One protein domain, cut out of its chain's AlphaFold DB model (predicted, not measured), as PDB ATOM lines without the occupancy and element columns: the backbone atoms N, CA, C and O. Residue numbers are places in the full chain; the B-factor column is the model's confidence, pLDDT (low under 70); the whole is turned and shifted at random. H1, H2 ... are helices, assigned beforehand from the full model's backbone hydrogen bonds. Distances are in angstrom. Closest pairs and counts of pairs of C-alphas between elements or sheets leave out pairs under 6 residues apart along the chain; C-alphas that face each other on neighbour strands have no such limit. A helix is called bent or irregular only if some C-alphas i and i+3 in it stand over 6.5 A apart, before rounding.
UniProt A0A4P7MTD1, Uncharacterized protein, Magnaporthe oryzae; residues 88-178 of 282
ATOM      1  N   ILE A  88     133.691 175.851 211.747       92.00
ATOM      2  CA  ILE A  88     134.650 175.230 210.821       92.00
ATOM      3  C   ILE A  88     135.564 174.273 211.574       92.00
ATOM      4  O   ILE A  88     135.641 173.092 211.246       92.00
ATOM      5  N   THR A  89     136.147 174.738 212.672       92.44
ATOM      6  CA  THR A  89     136.952 173.934 213.595       92.44
ATOM      7  C   THR A  89     136.196 172.690 214.046       92.44
ATOM      8  O   THR A  89     136.756 171.592 214.086       92.44
ATOM      9  N   ARG A  90     134.901 172.835 214.345       89.00
ATOM     10  CA  ARG A  90     134.062 171.725 214.790       89.00
ATOM     11  C   ARG A  90     133.849 170.681 213.699       89.00
ATOM     12  O   ARG A  90     134.178 169.519 213.932       89.00
ATOM     13  N   PHE A  91     133.305 171.058 212.539       89.00
ATOM     14  CA  PHE A  91     133.010 170.057 211.508       89.00
ATOM     15  C   PHE A  91     134.286 169.469 210.899       89.00
ATOM     16  O   PHE A  91     134.302 168.295 210.537       89.00
ATOM     17  N   THR A  92     135.381 170.233 210.840       89.56
ATOM     18  CA  THR A  92     136.689 169.713 210.436       89.56
ATOM     19  C   THR A  92     137.226 168.719 211.466       89.56
ATOM     20  O   THR A  92     137.716 167.655 211.096       89.56
ATOM     21  N   GLY A  93     137.082 169.005 212.764       88.06
ATOM     22  CA  GLY A  93     137.426 168.059 213.825       88.06
ATOM     23  C   GLY A  93     136.604 166.768 213.759       88.06
ATOM     24  O   GLY A  93     137.152 165.680 213.931       88.06
ATOM     25  N   ASP A  94     135.305 166.869 213.473       87.44
ATOM     26  CA  ASP A  94     134.424 165.710 213.294       87.44
ATOM     27  C   ASP A  94     134.831 164.878 212.068       87.44
ATOM     28  O   ASP A  94     134.930 163.650 212.171       87.44
ATOM     29  N   LEU A  95     135.188 165.539 210.959       84.38
ATOM     30  CA  LEU A  95     135.730 164.898 209.758       84.38
ATOM     31  C   LEU A  95     137.005 164.097 210.072       84.38
ATOM     32  O   LEU A  95     137.094 162.926 209.703       84.38
ATOM     33  N   PHE A  96     137.957 164.679 210.811       82.50
ATOM     34  CA  PHE A  96     139.192 163.990 211.216       82.50
ATOM     35  C   PHE A  96     138.953 162.816 212.173       82.50
ATOM     36  O   PHE A  96     139.697 161.837 212.145       82.50
ATOM     37  N   ARG A  97     137.907 162.880 213.005       83.69
ATOM     38  CA  ARG A  97     137.506 161.783 213.905       83.69
ATOM     39  C   ARG A  97     136.711 160.681 213.202       83.69
ATOM     40  O   ARG A  97     136.327 159.709 213.847       83.69
ATOM     41  N   GLY A  98     136.426 160.824 211.908       78.56
ATOM     42  CA  GLY A  98     135.602 159.875 211.162       78.56
ATOM     43  C   GLY A  98     134.099 159.988 211.452       78.56
ATOM     44  O   GLY A  98     133.320 159.139 211.010       78.56
ATOM     45  N   VAL A  99     133.659 161.021 212.177       75.06
ATOM     46  CA  VAL A  99     132.245 161.259 212.490       75.06
ATOM     47  C   VAL A  99     131.576 161.859 211.253       75.06
ATOM     48  O   VAL A  99     131.934 162.941 210.809       75.06
ATOM     49  N   GLY A 100     130.620 161.141 210.654       64.19
ATOM     50  CA  GLY A 100     129.948 161.601 209.428       64.19
ATOM     51  C   GLY A 100     130.783 161.473 208.143       64.19
ATOM     52  O   GLY A 100     130.344 161.915 207.085       64.19
ATOM     53  N   ALA A 101     131.939 160.800 208.192       58.69
ATOM     54  CA  ALA A 101     132.918 160.704 207.099       58.69
ATOM     55  C   ALA A 101     132.425 160.050 205.791       58.69
ATOM     56  O   ALA A 101     133.149 160.038 204.801       58.69
ATOM     57  N   ARG A 102     131.195 159.524 205.749       59.44
ATOM     58  CA  ARG A 102     130.597 158.996 204.511       59.44
ATOM     59  C   ARG A 102     130.077 160.093 203.570       59.44
ATOM     60  O   ARG A 102     129.795 159.774 202.423       59.44
ATOM     61  N   GLY A 103     129.936 161.340 204.037       65.56
ATOM     62  CA  GLY A 103     129.303 162.428 203.276       65.56
ATOM     63  C   GLY A 103     130.236 163.490 202.683       65.56
ATOM     64  O   GLY A 103     129.786 164.257 201.840       65.56
ATOM     65  N   GLY A 104     131.512 163.546 203.087       76.75
ATOM     66  CA  GLY A 104     132.393 164.665 202.720       76.75
ATOM     67  C   GLY A 104     131.927 166.009 203.306       76.75
ATOM     68  O   GLY A 104     131.166 166.030 204.273       76.75
ATOM     69  N   LEU A 105     132.409 167.121 202.741       84.50
ATOM     70  CA  LEU A 105     131.945 168.471 203.089       84.50
ATOM     71  C   LEU A 105     130.661 168.807 202.315       84.50
ATOM     72  O   LEU A 105     130.595 168.569 201.108       84.50
ATOM     73  N   SER A 106     129.664 169.385 202.988       88.00
ATOM     74  CA  SER A 106     128.466 169.923 202.330       88.00
ATOM     75  C   SER A 106     128.769 171.230 201.589       88.00
ATOM     76  O   SER A 106     129.774 171.892 201.864       88.00
ATOM     77  N   VAL A 107     127.883 171.634 200.674       87.50
ATOM     78  CA  VAL A 107     128.016 172.908 199.944       87.50
ATOM     79  C   VAL A 107     128.063 174.084 200.921       87.50
ATOM     80  O   VAL A 107     128.940 174.933 200.816       87.50
ATOM     81  N   GLU A 108     127.213 174.075 201.947       87.62
ATOM     82  CA  GLU A 108     127.172 175.119 202.976       87.62
ATOM     83  C   GLU A 108     128.477 175.181 203.784       87.62
ATOM     84  O   GLU A 108     128.917 176.259 204.182       87.62
ATOM     85  N   GLN A 109     129.118 174.035 204.038       89.56
ATOM     86  CA  GLN A 109     130.416 173.985 204.717       89.56
ATOM     87  C   GLN A 109     131.534 174.541 203.831       89.56
ATOM     88  O   GLN A 109     132.396 175.267 204.323       89.56
ATOM     89  N   VAL A 110     131.507 174.240 202.530       89.25
ATOM     90  CA  VAL A 110     132.448 174.811 201.555       89.25
ATOM     91  C   VAL A 110     132.267 176.327 201.462       89.25
ATOM     92  O   VAL A 110     133.249 177.059 201.554       89.25
ATOM     93  N   GLU A 111     131.032 176.817 201.376       88.25
ATOM     94  CA  GLU A 111     130.734 178.254 201.373       88.25
ATOM     95  C   GLU A 111     131.225 178.952 202.652       88.25
ATOM     96  O   GLU A 111     131.816 180.030 202.573       88.25
ATOM     97  N   GLN A 112     131.055 178.332 203.827       88.19
ATOM     98  CA  GLN A 112     131.581 178.865 205.091       88.19
ATOM     99  C   GLN A 112     133.110 178.966 205.093       88.19
ATOM    100  O   GLN A 112     133.653 179.978 205.541       88.19
ATOM    101  N   ILE A 113     133.802 177.942 204.580       90.62
ATOM    102  CA  ILE A 113     135.265 177.941 204.447       90.62
ATOM    103  C   ILE A 113     135.718 179.088 203.549       90.62
ATOM    104  O   ILE A 113     136.594 179.862 203.937       90.62
ATOM    105  N   LEU A 114     135.112 179.210 202.368       88.56
ATOM    106  CA  LEU A 114     135.478 180.240 201.402       88.56
ATOM    107  C   LEU A 114     135.206 181.635 201.966       88.56
ATOM    108  O   LEU A 114     136.101 182.472 201.969       88.56
ATOM    109  N   SER A 115     134.022 181.863 202.542       87.31
ATOM    110  CA  SER A 115     133.644 183.165 203.097       87.31
ATOM    111  C   SER A 115     134.539 183.614 204.253       87.31
ATOM    112  O   SER A 115     134.832 184.803 204.348       87.31
ATOM    113  N   LYS A 116     134.958 182.706 205.143       85.00
ATOM    114  CA  LYS A 116     135.773 183.063 206.319       85.00
ATOM    115  C   LYS A 116     137.274 183.092 206.017       85.00
ATOM    116  O   LYS A 116     138.015 183.817 206.677       85.00
ATOM    117  N   GLY A 117     137.721 182.304 205.039       81.69
ATOM    118  CA  GLY A 117     139.125 182.188 204.649       81.69
ATOM    119  C   GLY A 117     139.587 183.193 203.593       81.69
ATOM    120  O   GLY A 117     140.783 183.472 203.551       81.69
ATOM    121  N   ALA A 118     138.685 183.744 202.770       81.31
ATOM    122  CA  ALA A 118     139.039 184.539 201.586       81.31
ATOM    123  C   ALA A 118     139.908 185.762 201.902       81.31
ATOM    124  O   ALA A 118     141.007 185.885 201.363       81.31
ATOM    125  N   ASP A 119     139.475 186.622 202.828       77.50
ATOM    126  CA  ASP A 119     140.202 187.858 203.153       77.50
ATOM    127  C   ASP A 119     141.613 187.572 203.693       77.50
ATOM    128  O   ASP A 119     142.584 188.245 203.348       77.50
ATOM    129  N   ARG A 120     141.753 186.530 204.522       79.00
ATOM    130  CA  ARG A 120     143.048 186.116 205.090       79.00
ATOM    131  C   ARG A 120     143.937 185.439 204.051       79.00
ATOM    132  O   ARG A 120     145.146 185.661 204.067       79.00
ATOM    133  N   ALA A 121     143.353 184.651 203.149       77.38
ATOM    134  CA  ALA A 121     144.073 184.034 202.041       77.38
ATOM    135  C   ALA A 121     144.628 185.105 201.095       77.38
ATOM    136  O   ALA A 121     145.797 185.028 200.731       77.38
ATOM    137  N   GLN A 122     143.837 186.135 200.778       75.81
ATOM    138  CA  GLN A 122     144.289 187.256 199.957       75.81
ATOM    139  C   GLN A 122     145.448 188.009 200.620       75.81
ATOM    140  O   GLN A 122     146.474 188.234 199.987       75.81
ATOM    141  N   LEU A 123     145.333 188.326 201.915       76.19
ATOM    142  CA  LEU A 123     146.421 188.969 202.659       76.19
ATOM    143  C   LEU A 123     147.711 188.146 202.606       76.19
ATOM    144  O   LEU A 123     148.779 188.701 202.357       76.19
ATOM    145  N   TRP A 124     147.609 186.832 202.802       73.75
ATOM    146  CA  TRP A 124     148.760 185.936 202.769       73.75
ATOM    147  C   TRP A 124     149.405 185.849 201.377       73.75
ATOM    148  O   TRP A 124     150.632 185.882 201.273       73.75
ATOM    149  N   MET A 125     148.594 185.807 200.315       71.50
ATOM    150  CA  MET A 125     149.062 185.858 198.923       71.50
ATOM    151  C   MET A 125     149.770 187.181 198.603       71.50
ATOM    152  O   MET A 125     150.798 187.181 197.936       71.50
ATOM    153  N   ASP A 126     149.299 188.296 199.167       74.94
ATOM    154  CA  ASP A 126     149.921 189.618 199.022       74.94
ATOM    155  C   ASP A 126     151.195 189.790 199.884       74.94
ATOM    156  O   ASP A 126     151.720 190.902 200.022       74.94
ATOM    157  N   GLY A 127     151.678 188.720 200.531       69.38
ATOM    158  CA  GLY A 127     152.826 188.751 201.440       69.38
ATOM    159  C   GLY A 127     152.568 189.535 202.731       69.38
ATOM    160  O   GLY A 127     153.513 189.959 203.402       69.38
ATOM    161  N   ARG A 128     151.298 189.762 203.082       70.06
ATOM    162  CA  ARG A 128     150.871 190.462 204.297       70.06
ATOM    163  C   ARG A 128     150.407 189.459 205.345       70.06
ATOM    164  O   ARG A 128     149.797 188.437 205.053       70.06
ATOM    165  N   SER A 129     150.663 189.769 206.610       62.91
ATOM    166  CA  SER A 129     150.151 188.952 207.710       62.91
ATOM    167  C   SER A 129     148.741 189.400 208.102       62.91
ATOM    168  O   SER A 129     148.535 190.600 208.316       62.91
ATOM    169  N   PRO A 130     147.785 188.469 208.261       62.78
ATOM    170  CA  PRO A 130     146.496 188.772 208.865       62.78
ATOM    171  C   PRO A 130     146.639 189.365 210.280       62.78
ATOM    172  O   PRO A 130     147.579 189.012 211.008       62.78
ATOM    173  N   PRO A 131     145.709 190.234 210.717       59.81
ATOM    174  CA  PRO A 131     145.652 190.693 212.102       59.81
ATOM    175  C   PRO A 131     145.593 189.505 213.075       59.81
ATOM    176  O   PRO A 131     144.772 188.600 212.919       59.81
ATOM    177  N   GLY A 132     146.486 189.492 214.069       57.47
ATOM    178  CA  GLY A 132     146.562 188.423 215.072       57.47
ATOM    179  C   GLY A 132     147.284 187.142 214.632       57.47
ATOM    180  O   GLY A 132     147.304 186.192 215.409       57.47
ATOM    181  N   ALA A 133     147.902 187.106 213.443       56.81
ATOM    182  CA  ALA A 133     148.613 185.917 212.970       56.81
ATOM    183  C   ALA A 133     149.804 185.530 213.882       56.81
ATOM    184  O   ALA A 133     150.561 186.418 214.317       56.81
ATOM    185  N   PRO A 134     150.009 184.223 214.155       55.53
ATOM    186  CA  PRO A 134     151.140 183.736 214.941       55.53
ATOM    187  C   PRO A 134     152.473 184.093 214.267       55.53
ATOM    188  O   PRO A 134     152.556 184.213 213.044       55.53
ATOM    189  N   GLU A 135     153.542 184.271 215.055       52.94
ATOM    190  CA  GLU A 135     154.846 184.720 214.528       52.94
ATOM    191  C   GLU A 135     155.412 183.806 213.437       52.94
ATOM    192  O   GLU A 135     156.036 184.299 212.499       52.94
ATOM    193  N   SER A 136     155.108 182.508 213.493       47.72
ATOM    194  CA  SER A 136     155.478 181.525 212.468       47.72
ATOM    195  C   SER A 136     154.916 181.838 211.075       47.72
ATOM    196  O   SER A 136     155.507 181.438 210.073       47.72
ATOM    197  N   MET A 137     153.805 182.577 210.992       48.09
ATOM    198  CA  MET A 137     153.138 182.939 209.739       48.09
ATOM    199  C   MET A 137     153.600 184.295 209.187       48.09
ATOM    200  O   MET A 137     153.404 184.575 208.008       48.09
ATOM    201  N   LYS A 138     154.275 185.117 210.002       53.47
ATOM    202  CA  LYS A 138     154.852 186.411 209.578       53.47
ATOM    203  C   LYS A 138     156.091 186.260 208.698       53.47
ATOM    204  O   LYS A 138     156.492 187.200 208.021       53.47
ATOM    205  N   THR A 139     156.704 185.081 208.721       46.72
ATOM    206  CA  THR A 139     157.936 184.750 207.994       46.72
ATOM    207  C   THR A 139     157.707 183.894 206.747       46.72
ATOM    208  O   THR A 139     158.645 183.670 205.984       46.72
ATOM    209  N   GLY A 140     156.487 183.395 206.527       50.34
ATOM    210  CA  GLY A 140     156.166 182.533 205.390       50.34
ATOM    211  C   GLY A 140     155.823 183.343 204.144       50.34
ATOM    212  O   GLY A 140     154.742 183.916 204.077       50.34
ATOM    213  N   LYS A 141     156.714 183.370 203.146       51.72
ATOM    214  CA  LYS A 141     156.346 183.788 201.784       51.72
ATOM    215  C   LYS A 141     155.401 182.749 201.175       51.72
ATOM    216  O   LYS A 141     155.595 181.552 201.409       51.72
ATOM    217  N   ALA A 142     154.422 183.193 200.387       50.25
ATOM    218  CA  ALA A 142     153.611 182.286 199.586       50.25
ATOM    219  C   ALA A 142     154.537 181.419 198.699       50.25
ATOM    220  O   ALA A 142     155.523 181.926 198.155       50.25
ATOM    221  N   PRO A 143     154.296 180.102 198.574       48.81
ATOM    222  CA  PRO A 143     154.982 179.272 197.598       48.81
ATOM    223  C   PRO A 143     154.794 179.872 196.201       48.81
ATOM    224  O   PRO A 143     153.662 180.114 195.789       48.81
ATOM    225  N   HIS A 144     155.886 180.025 195.453       45.09
ATOM    226  CA  HIS A 144     155.916 180.575 194.086       45.09
ATOM    227  C   HIS A 144     154.905 179.902 193.122       45.09
ATOM    228  O   HIS A 144     154.442 180.506 192.163       45.09
ATOM    229  N   ASN A 145     154.493 178.660 193.409       48.34
ATOM    230  CA  ASN A 145     153.497 177.911 192.627       48.34
ATOM    231  C   ASN A 145     152.036 178.372 192.825       48.34
ATOM    232  O   ASN A 145     151.158 177.911 192.095       48.34
ATOM    233  N   LEU A 146     151.749 179.197 193.838       48.34
ATOM    234  CA  LEU A 146     150.419 179.773 194.080       48.34
ATOM    235  C   LEU A 146     150.298 181.178 193.476       48.34
ATOM    236  O   LEU A 146     149.215 181.527 193.025       48.34
ATOM    237  N   GLU A 147     151.395 181.942 193.397       46.53
ATOM    238  CA  GLU A 147     151.441 183.257 192.725       46.53
ATOM    239  C   GLU A 147     151.163 183.142 191.215       46.53
ATOM    240  O   GLU A 147     150.463 183.978 190.650       46.53
ATOM    241  N   GLU A 148     151.628 182.068 190.565       44.09
ATOM    242  CA  GLU A 148     151.335 181.787 189.146       44.09
ATOM    243  C   GLU A 148     149.898 181.292 188.905       44.09
ATOM    244  O   GLU A 148     149.437 181.234 187.763       44.09
ATOM    245  N   GLN A 149     149.151 180.966 189.964       45.41
ATOM    246  CA  GLN A 149     147.715 180.714 189.881       45.41
ATOM    247  C   GLN A 149     146.969 182.029 190.079       45.41
ATOM    248  O   GLN A 149     146.227 182.193 191.047       45.41
ATOM    249  N   HIS A 150     147.137 182.953 189.130       42.16
ATOM    250  CA  HIS A 150     146.140 183.995 188.928       42.16
ATOM    251  C   HIS A 150     144.754 183.338 188.946       42.16
ATOM    252  O   HIS A 150     144.489 182.369 188.224       42.16
ATOM    253  N   LEU A 151     143.903 183.845 189.835       48.75
ATOM    254  CA  LEU A 151     142.474 183.576 189.905       48.75
ATOM    255  C   LEU A 151     141.829 184.173 188.645       48.75
ATOM    256  O   LEU A 151     141.132 185.178 188.708       48.75
ATOM    257  N   GLU A 152     142.128 183.616 187.471       41.66
ATOM    258  CA  GLU A 152     141.306 183.857 186.294       41.66
ATOM    259  C   GLU A 152     140.018 183.058 186.479       41.66
ATOM    260  O   GLU A 152     139.936 181.854 186.223       41.66
ATOM    261  N   ASP A 153     139.034 183.773 187.018       48.72
ATOM    262  CA  ASP A 153     137.619 183.447 187.009       48.72
ATOM    263  C   ASP A 153     137.178 183.102 185.580       48.72
ATOM    264  O   ASP A 153     136.953 183.972 184.740       48.72
ATOM    265  N   GLY A 154     137.059 181.806 185.301       41.47
ATOM    266  CA  GLY A 154     136.500 181.301 184.044       41.47
ATOM    267  C   GLY A 154     135.548 180.120 184.215       41.47
ATOM    268  O   GLY A 154     134.731 179.859 183.339       41.47
ATOM    269  N   ASP A 155     135.600 179.430 185.349       42.09
ATOM    270  CA  ASP A 155     134.699 178.331 185.668       42.09
ATOM    271  C   ASP A 155     134.527 178.320 187.186       42.09
ATOM    272  O   ASP A 155     135.523 178.371 187.904       42.09
ATOM    273  N   GLY A 156     133.293 178.317 187.692       51.97
ATOM    274  CA  GLY A 156     132.938 178.508 189.112       51.97
ATOM    275  C   GLY A 156     133.400 177.394 190.070       51.97
ATOM    276  O   GLY A 156     132.754 177.131 191.081       51.97
ATOM    277  N   SER A 157     134.492 176.709 189.742       56.81
ATOM    278  CA  SER A 157     135.101 175.596 190.453       56.81
ATOM    279  C   SER A 157     136.329 176.070 191.241       56.81
ATOM    280  O   SER A 157     137.404 176.298 190.682       56.81
ATOM    281  N   CYS A 158     136.208 176.133 192.569       66.75
ATOM    282  CA  CYS A 158     137.353 176.313 193.463       66.75
ATOM    283  C   CYS A 158     138.304 175.104 193.362       66.75
ATOM    284  O   CYS A 158     137.906 173.966 193.621       66.75
ATOM    285  N   LYS A 159     139.577 175.332 193.003       80.81
ATOM    286  CA  LYS A 159     140.585 174.260 192.959       80.81
ATOM    287  C   LYS A 159     140.789 173.668 194.366       80.81
ATOM    288  O   LYS A 159     140.843 174.429 195.334       80.81
ATOM    289  N   PRO A 160     141.016 172.346 194.510       82.62
ATOM    290  CA  PRO A 160     141.213 171.719 195.821       82.62
ATOM    291  C   PRO A 160     142.321 172.363 196.668       82.62
ATOM    292  O   PRO A 160     142.153 172.531 197.871       82.62
ATOM    293  N   ALA A 161     143.432 172.777 196.049       82.31
ATOM    294  CA  ALA A 161     144.522 173.462 196.747       82.31
ATOM    295  C   ALA A 161     144.084 174.821 197.324       82.31
ATOM    296  O   ALA A 161     144.401 175.140 198.468       82.31
ATOM    297  N   THR A 162     143.302 175.589 196.560       82.06
ATOM    298  CA  THR A 162     142.727 176.865 196.996       82.06
ATOM    299  C   THR A 162     141.761 176.656 198.157       82.06
ATOM    300  O   THR A 162     141.833 177.388 199.143       82.06
ATOM    301  N   LEU A 163     140.916 175.623 198.097       86.75
ATOM    302  CA  LEU A 163     139.997 175.289 199.186       86.75
ATOM    303  C   LEU A 163     140.744 174.905 200.472       86.75
ATOM    304  O   LEU A 163     140.364 175.348 201.553       86.75
ATOM    305  N   VAL A 164     141.823 174.122 200.368       88.75
ATOM    306  CA  VAL A 164     142.667 173.760 201.519       88.75
ATOM    307  C   VAL A 164     143.331 174.994 202.132       88.75
ATOM    308  O   VAL A 164     143.372 175.109 203.356       88.75
ATOM    309  N   LEU A 165     143.803 175.937 201.309       86.75
ATOM    310  CA  LEU A 165     144.350 177.202 201.800       86.75
ATOM    311  C   LEU A 165     143.288 178.009 202.562       86.75
ATOM    312  O   LEU A 165     143.535 178.417 203.695       86.75
ATOM    313  N   HIS A 166     142.094 178.181 201.987       89.19
ATOM    314  CA  HIS A 166     140.990 178.885 202.652       89.19
ATOM    315  C   HIS A 166     140.583 178.189 203.951       89.19
ATOM    316  O   HIS A 166     140.353 178.859 204.952       89.19
ATOM    317  N   LEU A 167     140.556 176.852 203.968       90.81
ATOM    318  CA  LEU A 167     140.289 176.073 205.174       90.81
ATOM    319  C   LEU A 167     141.341 176.339 206.252       90.81
ATOM    320  O   LEU A 167     140.975 176.602 207.392       90.81
ATOM    321  N   ALA A 168     142.629 176.317 205.907       90.06
ATOM    322  CA  ALA A 168     143.701 176.608 206.856       90.06
ATOM    323  C   ALA A 168     143.570 178.023 207.446       90.06
ATOM    324  O   ALA A 168     143.655 178.189 208.662       90.06
ATOM    325  N   MET A 169     143.289 179.023 206.604       89.44
ATOM    326  CA  MET A 169     143.074 180.407 207.042       89.44
ATOM    327  C   MET A 169     141.824 180.558 207.919       89.44
ATOM    328  O   MET A 169     141.835 181.281 208.914       89.44
ATOM    329  N   ALA A 170     140.740 179.867 207.571       90.81
ATOM    330  CA  ALA A 170     139.495 179.911 208.323       90.81
ATOM    331  C   ALA A 170     139.619 179.217 209.692       90.81
ATOM    332  O   ALA A 170     139.080 179.717 210.678       90.81
ATOM    333  N   LEU A 171     140.364 178.108 209.768       91.44
ATOM    334  CA  LEU A 171     140.703 177.442 211.027       91.44
ATOM    335  C   LEU A 171     141.556 178.349 211.915       91.44
ATOM    336  O   LEU A 171     141.242 178.509 213.089       91.44
ATOM    337  N   GLU A 172     142.589 178.985 211.354       87.50
ATOM    338  CA  GLU A 172     143.441 179.941 212.073       87.50
ATOM    339  C   GLU A 172     142.618 181.102 212.657       87.50
ATOM    340  O   GLU A 172     142.781 181.460 213.823       87.50
ATOM    341  N   ALA A 173     141.663 181.630 211.885       86.44
ATOM    342  CA  ALA A 173     140.748 182.677 212.332       86.44
ATOM    343  C   ALA A 173     139.821 182.248 213.483       86.44
ATOM    344  O   ALA A 173     139.351 183.099 214.237       86.44
ATOM    345  N   GLU A 174     139.531 180.953 213.614       90.44
ATOM    346  CA  GLU A 174     138.670 180.408 214.667       90.44
ATOM    347  C   GLU A 174     139.412 180.015 215.940       90.44
ATOM    348  O   GLU A 174     138.759 179.833 216.967       90.44
ATOM    349  N   ILE A 175     140.748 179.929 215.918       89.75
ATOM    350  CA  ILE A 175     141.551 179.553 217.092       89.75
ATOM    351  C   ILE A 175     141.183 180.375 218.343       89.75
ATOM    352  O   ILE A 175     140.969 179.753 219.389       89.75
ATOM    353  N   PRO A 176     141.057 181.720 218.289       89.94
ATOM    354  CA  PRO A 176     140.717 182.504 219.475       89.94
ATOM    355  C   PRO A 176     139.346 182.136 220.055       89.94
ATOM    356  O   PRO A 176     139.236 181.883 221.250       89.94
ATOM    357  N   GLU A 177     138.316 182.033 219.208       90.75
ATOM    358  CA  GLU A 177     136.949 181.674 219.614       90.75
ATOM    359  C   GLU A 177     136.874 180.232 220.143       90.75
ATOM    360  O   GLU A 177     136.237 179.978 221.166       90.75
ATOM    361  N   ALA A 178     137.544 179.290 219.472       90.62
ATOM    362  CA  ALA A 178     137.551 177.874 219.832       90.62
ATOM    363  C   ALA A 178     138.286 177.599 221.153       90.62
ATOM    364  O   ALA A 178     137.952 176.645 221.857       90.62
TER     365      ALA A 178
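What this domain is: This is residues 88 to 178 of the 282 residues of an uncharacterized protein of Magnaporthe oryzae (UniProt A0A4P7MTD1). Two long helices, H2 and H5, cross near their middles as an X, and the short helix H1 packs on one side of the crossing. From the far end of H2 a loose loop with the two short helices H3 and H4 swings out and returns to H5; its residues 152 to 157 stick out. The printed part has 91 residues with five named helices, H1 to H5 in order, and no named strand; its class is all helix. It is compact, with a radius of gyration of the C-alphas of 14.0 A, yet flat, spanning 36 by 35 by 18 A.

Where its parts are: H2, residues 107 to 125, is 24.7 A long and irregular, with C-alphas 116 and 119 7.3 A apart; it has a kink of 49 degrees near residue 119. H5, residues 160 to 178, is 25.1 A long, from C-alpha 160 at (141.213, 171.719, 195.821) to C-alpha 178 at (137.551, 177.874, 219.832). It is irregular too, with C-alphas 173 and 176 7.1 A apart, and has a kink of 29 degrees near residue 172. H1, residues 88 to 96, begins at (134.650, 175.230, 210.821) and is 12.1 A long. H3 is residues 135 to 138, 5.2 A, and H4 residues 144 to 147, 5.4 A.

How they stand to each other: H2 and H5 touch about perpendicular, at 89 degrees; their closest C-alphas, of Gly 117 and His 166, are 4.3 A apart. H1 touches H5 at residues 170 to 178 alone, opposite ways at a steep tilt of 64 degrees, closest at the C-alphas of Thr 89 and Leu 171, 5.7 A. H1 and H2 only just touch, with 3 pairs of C-alphas within 8 A, the closest those of Ile 88 and Ile 113 at 7.0 A. H4 is close to but not clearly touching H2; H3 touches no helix. In H1 every O i to N i+4 pair is within hydrogen-bond range, in H2 and H5 13 of 15 each; H3 and H4 are too short for such a pair.

The domain as a whole: The farthest C-alphas, of Arg 102 and Thr 139, are 37.7 A apart. The printed part has no cut, and the link H4 to H5 is long, with 12 residues. Mean pLDDT of the printed part is 72.5; residues 100 to 103, 127 and 129 to 158 are under 70.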